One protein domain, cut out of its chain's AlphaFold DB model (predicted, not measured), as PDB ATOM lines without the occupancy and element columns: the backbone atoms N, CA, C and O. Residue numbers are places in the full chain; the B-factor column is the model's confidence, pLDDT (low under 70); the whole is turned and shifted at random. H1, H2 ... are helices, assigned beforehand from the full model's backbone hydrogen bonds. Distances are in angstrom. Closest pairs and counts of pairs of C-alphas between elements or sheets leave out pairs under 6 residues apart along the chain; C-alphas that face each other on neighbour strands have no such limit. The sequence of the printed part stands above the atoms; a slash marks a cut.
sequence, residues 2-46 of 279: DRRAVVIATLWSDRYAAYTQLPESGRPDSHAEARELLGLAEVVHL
ATOM      1  N   ASP A   2     107.817 113.115 101.883       62.72
ATOM      2  CA  ASP A   2     108.444 111.794 101.876       62.72
ATOM      3  C   ASP A   2     108.175 111.112 103.223       62.72
ATOM      4  O   ASP A   2     108.652 111.563 104.268       62.72
ATOM      5  N   ARG A   3     107.328 110.081 103.232       64.44
ATOM      6  CA  ARG A   3     107.010 109.322 104.447       64.44
ATOM      7  C   ARG A   3     108.019 108.190 104.576       64.44
ATOM      8  O   ARG A   3     107.903 107.174 103.903       64.44
ATOM      9  N   ARG A   4     109.004 108.365 105.458       79.69
ATOM     10  CA  ARG A   4     109.894 107.275 105.867       79.69
ATOM     11  C   ARG A   4     109.096 106.295 106.725       79.69
ATOM     12  O   ARG A   4     108.576 106.686 107.768       79.69
ATOM     13  N   ALA A   5     108.981 105.055 106.267       80.94
ATOM     14  CA  ALA A   5     108.359 103.963 107.001       80.94
ATOM     15  C   ALA A   5     109.440 102.945 107.378       80.94
ATOM     16  O   ALA A   5     110.256 102.576 106.539       80.94
ATOM     17  N   VAL A   6     109.438 102.511 108.637       84.19
ATOM     18  CA  VAL A   6     110.240 101.378 109.108       84.19
ATOM     19  C   VAL A   6     109.281 100.215 109.302       84.19
ATOM     20  O   VAL A   6     108.268 100.361 109.989       84.19
ATOM     21  N   VAL A   7     109.580  99.082 108.672       82.12
ATOM     22  CA  VAL A   7     108.808  97.845 108.811       82.12
ATOM     23  C   VAL A   7     109.634  96.880 109.644       82.12
ATOM     24  O   VAL A   7     110.784  96.608 109.318       82.12
ATOM     25  N   ILE A   8     109.043  96.378 110.725       85.94
ATOM     26  CA  ILE A   8     109.636  95.344 111.573       85.94
ATOM     27  C   ILE A   8     108.806  94.081 111.373       85.94
ATOM     28  O   ILE A   8     107.581  94.120 111.495       85.94
ATOM     29  N   ALA A   9     109.470  92.975 111.060       80.00
ATOM     30  CA  ALA A   9     108.840  91.679 110.860       80.00
ATOM     31  C   ALA A   9     109.676  90.580 111.520       80.00
ATOM     32  O   ALA A   9     110.892  90.706 111.650       80.00
ATOM     33  N   THR A  10     109.020  89.494 111.923       80.31
ATOM     34  CA  THR A  10     109.679  88.277 112.403       80.31
ATOM     35  C   THR A  10     109.505  87.169 111.370       80.31
ATOM     36  O   THR A  10     108.438  87.017 110.773       80.31
ATOM     37  N   LEU A  11     110.566  86.397 111.132       76.44
ATOM     38  CA  LEU A  11     110.565  85.307 110.163       76.44
ATOM     39  C   LEU A  11     111.389  84.134 110.703       76.44
ATOM     40  O   LEU A  11     112.475  84.331 111.238       76.44
ATOM     41  N   TRP A  12     110.873  82.913 110.558       72.94
ATOM     42  CA  TRP A  12     111.597  81.692 110.928       72.94
ATOM     43  C   TRP A  12     112.840  81.502 110.047       72.94
ATOM     44  O   TRP A  12     112.772  81.773 108.845       72.94
ATOM     45  N   SER A  13     113.935  80.979 110.613       72.31
ATOM     46  CA  SER A  13     115.215  80.752 109.913       72.31
ATOM     47  C   SER A  13     115.044  79.997 108.596       72.31
ATOM     48  O   SER A  13     115.575  80.405 107.568       72.31
ATOM     49  N   ASP A  14     114.230  78.945 108.602       70.44
ATOM     50  CA  ASP A  14     114.056  78.066 107.443       70.44
ATOM     51  C   ASP A  14     113.266  78.761 106.331       70.44
ATOM     52  O   ASP A  14     113.513  78.557 105.143       70.44
ATOM     53  N   ARG A  15     112.329  79.639 106.709       75.94
ATOM     54  CA  ARG A  15     111.570  80.469 105.765       75.94
ATOM     55  C   ARG A  15     112.434  81.583 105.197       75.94
ATOM     56  O   ARG A  15     112.359  81.843 104.001       75.94
ATOM     57  N   TYR A  16     113.275  82.197 106.027       81.94
ATOM     58  CA  TYR A  16     114.266  83.167 105.573       81.94
ATOM     59  C   TYR A  16     115.225  82.530 104.562       81.94
ATOM     60  O   TYR A  16     115.408  83.067 103.471       81.94
ATOM     61  N   ALA A  17     115.756  81.345 104.867       81.25
ATOM     62  CA  ALA A  17     116.608  80.587 103.956       81.25
ATOM     63  C   ALA A  17     115.883  80.250 102.641       81.25
ATOM     64  O   ALA A  17     116.425  80.498 101.569       81.25
ATOM     65  N   ALA A  18     114.636  79.769 102.701       82.25
ATOM     66  CA  ALA A  18     113.855  79.443 101.506       82.25
ATOM     67  C   ALA A  18     113.598  80.660 100.597       82.25
ATOM     68  O   ALA A  18     113.678  80.545  99.376       82.25
ATOM     69  N   TYR A  19     113.318  81.833 101.171       83.06
ATOM     70  CA  TYR A  19     113.069  83.054 100.395       83.06
ATOM     71  C   TYR A  19     114.346  83.729  99.889       83.06
ATOM     72  O   TYR A  19     114.292  84.492  98.928       83.06
ATOM     73  N   THR A  20     115.498  83.443 100.497       83.38
ATOM     74  CA  THR A  20     116.792  84.016 100.095       83.38
ATOM     75  C   THR A  20     117.631  83.075  99.226       83.38
ATOM     76  O   THR A  20     118.557  83.537  98.557       83.38
ATOM     77  N   GLN A  21     117.282  81.786  99.143       83.56
ATOM     78  CA  GLN A  21     117.947  80.785  98.299       83.56
ATOM     79  C   GLN A  21     117.788  81.078  96.811       83.56
ATOM     80  O   GLN A  21     116.660  81.231  96.331       83.56
ATOM     81  N   LEU A  22     118.899  81.200  96.072       79.56
ATOM     82  CA  LEU A  22     118.849  81.416  94.622       79.56
ATOM     83  C   LEU A  22     118.102  80.264  93.929       79.56
ATOM     84  O   LEU A  22     118.273  79.110  94.328       79.56
ATOM     85  N   PRO A  23     117.306  80.554  92.885       78.25
ATOM     86  CA  PRO A  23     116.671  79.508  92.097       78.25
ATOM     87  C   PRO A  23     117.741  78.646  91.416       78.25
ATOM     88  O   PRO A  23     118.773  79.142  90.961       78.25
ATOM     89  N   GLU A  24     117.481  77.344  91.312       73.69
ATOM     90  CA  GLU A  24     118.317  76.448  90.512       73.69
ATOM     91  C   GLU A  24     118.289  76.871  89.036       73.69
ATOM     92  O   GLU A  24     117.239  77.245  88.502       73.69
ATOM     93  N   SER A  25     119.439  76.788  88.359       67.44
ATOM     94  CA  SER A  25     119.576  77.161  86.947       67.44
ATOM     95  C   SER A  25     118.497  76.508  86.079       67.44
ATOM     96  O   SER A  25     118.418  75.286  85.977       67.44
ATOM     97  N   GLY A  26     117.678  77.339  85.430       70.62
ATOM     98  CA  GLY A  26     116.592  76.902  84.546       70.62
ATOM     99  C   GLY A  26     115.210  76.791  85.201       70.62
ATOM    100  O   GLY A  26     114.254  76.471  84.497       70.62
ATOM    101  N   ARG A  27     115.065  77.079  86.504       72.69
ATOM    102  CA  ARG A  27     113.757  77.186  87.173       72.69
ATOM    103  C   ARG A  27     113.316  78.648  87.352       72.69
ATOM    104  O   ARG A  27     114.164  79.511  87.573       72.69
ATOM    105  N   PRO A  28     112.005  78.943  87.266       75.06
ATOM    106  CA  PRO A  28     111.479  80.275  87.555       75.06
ATOM    107  C   PRO A  28     111.670  80.641  89.037       75.06
ATOM    108  O   PRO A  28     111.440  79.810  89.915       75.06
ATOM    109  N   ASP A  29     112.074  81.886  89.313       80.50
ATOM    110  CA  ASP A  29     112.270  82.397  90.676       80.50
ATOM    111  C   ASP A  29     110.930  82.793  91.313       80.50
ATOM    112  O   ASP A  29     110.453  83.916  91.156       80.50
ATOM    113  N   SER A  30     110.308  81.871  92.047       81.81
ATOM    114  CA  SER A  30     109.054  82.126  92.768       81.81
ATOM    115  C   SER A  30     109.199  83.090  93.952       81.81
ATOM    116  O   SER A  30     108.191  83.469  94.549       81.81
ATOM    117  N   HIS A  31     110.426  83.464  94.328       84.00
ATOM    118  CA  HIS A  31     110.715  84.273  95.513       84.00
ATOM    119  C   HIS A  31     111.499  85.554  95.197       84.00
ATOM    120  O   HIS A  31     111.996  86.185  96.122       84.00
ATOM    121  N   ALA A  32     111.565  85.981  93.930       82.12
ATOM    122  CA  ALA A  32     112.343  87.147  93.501       82.12
ATOM    123  C   ALA A  32     112.013  88.434  94.288       82.12
ATOM    124  O   ALA A  32     112.912  89.059  94.843       82.12
ATOM    125  N   GLU A  33     110.729  88.790  94.407       83.44
ATOM    126  CA  GLU A  33     110.293  90.000  95.131       83.44
ATOM    127  C   GLU A  33     110.574  89.909  96.638       83.44
ATOM    128  O   GLU A  33     111.015  90.872  97.265       83.44
ATOM    129  N   ALA A  34     110.356  88.730  97.232       84.50
ATOM    130  CA  ALA A  34     110.636  88.493  98.647       84.50
ATOM    131  C   ALA A  34     112.143  88.570  98.936       84.50
ATOM    132  O   ALA A  34     112.547  89.143  99.945       84.50
ATOM    133  N   ARG A  35     112.971  88.032  98.037       88.75
ATOM    134  CA  ARG A  35     114.433  88.079  98.099       88.75
ATOM    135  C   ARG A  35     114.954  89.510  97.999       88.75
ATOM    136  O   ARG A  35     115.824  89.878  98.779       88.75
ATOM    137  N   GLU A  36     114.421  90.309  97.075       87.31
ATOM    138  CA  GLU A  36     114.786  91.722  96.920       87.31
ATOM    139  C   GLU A  36     114.416  92.524  98.174       87.31
ATOM    140  O   GLU A  36     115.256  93.234  98.723       87.31
ATOM    141  N   LEU A  37     113.197  92.335  98.691       87.38
ATOM    142  CA  LEU A  37     112.739  92.988  99.915       87.38
ATOM    143  C   LEU A  37     113.589  92.604 101.135       87.38
ATOM    144  O   LEU A  37     114.003  93.476 101.896       87.38
ATOM    145  N   LEU A  38     113.861  91.310 101.326       87.44
ATOM    146  CA  LEU A  38     114.700  90.828 102.427       87.44
ATOM    147  C   LEU A  38     116.163  91.269 102.270       87.44
ATOM    148  O   LEU A  38     116.833  91.470 103.276       87.44
ATOM    149  N   GLY A  39     116.641  91.490 101.042       85.25
ATOM    150  CA  GLY A  39     117.965  92.057 100.771       85.25
ATOM    151  C   GLY A  39     118.130  93.511 101.232       85.25
ATOM    152  O   GLY A  39     119.257  93.963 101.419       85.25
ATOM    153  N   LEU A  40     117.026  94.233 101.449       88.56
ATOM    154  CA  LEU A  40     117.026  95.580 102.030       88.56
ATOM    155  C   LEU A  40     116.959  95.567 103.565       88.56
ATOM    156  O   LEU A  40     117.109  96.619 104.188       88.56
ATOM    157  N   ALA A  41     116.683  94.413 104.176       88.31
ATOM    158  CA  ALA A  41     116.478  94.308 105.611       88.31
ATOM    159  C   ALA A  41     117.810  94.203 106.366       88.31
ATOM    160  O   ALA A  41     118.718  93.472 105.975       88.31
ATOM    161  N   GLU A  42     117.896  94.880 107.509       88.94
ATOM    162  CA  GLU A  42     118.881  94.543 108.532       88.94
ATOM    163  C   GLU A  42     118.381  93.304 109.281       88.94
ATOM    164  O   GLU A  42     117.343  93.340 109.947       88.94
ATOM    165  N   VAL A  43     119.089  92.185 109.130       84.94
ATOM    166  CA  VAL A  43     118.685  90.909 109.724       84.94
ATOM    167  C   VAL A  43     119.384  90.729 111.058       84.94
ATOM    168  O   VAL A  43     120.599  90.562 111.127       84.94
ATOM    169  N   VAL A  44     118.586  90.727 112.121       83.81
ATOM    170  CA  VAL A  44     119.044  90.400 113.470       83.81
ATOM    171  C   VAL A  44     118.708  88.940 113.741       83.81
ATOM    172  O   VAL A  44     117.537  88.557 113.766       83.81
ATOM    173  N   HIS A  45     119.736  88.119 113.934       79.12
ATOM    174  CA  HIS A  45     119.563  86.742 114.380       79.12
ATOM    175  C   HIS A  45     119.377  86.719 115.895       79.12
ATOM    176  O   HIS A  45     120.155  87.323 116.628       79.12
ATOM    177  N   LEU A  46     118.318  86.045 116.341       72.38
ATOM    178  CA  LEU A  46     118.058  85.815 117.756       72.38
ATOM    179  C   LEU A  46     118.567  84.422 118.110       72.38
ATOM    180  O   LEU A  46     118.120  83.436 117.518       72.38
TER     181      LEU A  46
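Overview. This is residues 2 to 46 of the 279 residues of an uncharacterized protein of Nonomuraea pusilla (UniProt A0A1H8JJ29). There is little regular structure here: two short helices, H1 and H2, set steeply to each other, with long stretches without a named element before, between and after them. The first stretch, residues 2 to 12, and the loop between the helices reach opposite ends of a flat outline spanning 39 by 30 by 11 A. The printed part has 45 residues, 16 of them in H1 and then H2, with no named strand; the class is all helix. The whole is loose, with a radius of gyration of the C-alphas of 12.6 A.

Along the chain. H1, residues 13 to 20, begins at C-alpha 13 (115.215, 80.752, 109.913) and is 10.5 A long. H2, residues 32 to 39, is 10.4 A long and ends at C-alpha 39 (117.965, 92.057, 100.771).

Arrangement. H1 and H2 touch, with the C-alphas of Thr 20 and Arg 35 closest at 5.1 A. They run opposite ways at a steep tilt of 61 degrees. In both helices every O i to N i+4 pair is within hydrogen-bond range.

Size, cuts and confidence. The C-alphas farthest apart, those of Asp 2 and Gly 26, are 39.8 A apart. The link from H1 to H2 is long, 11 residues. The printed part has no cut. Residues 2, 3 and 25 have pLDDT under 70.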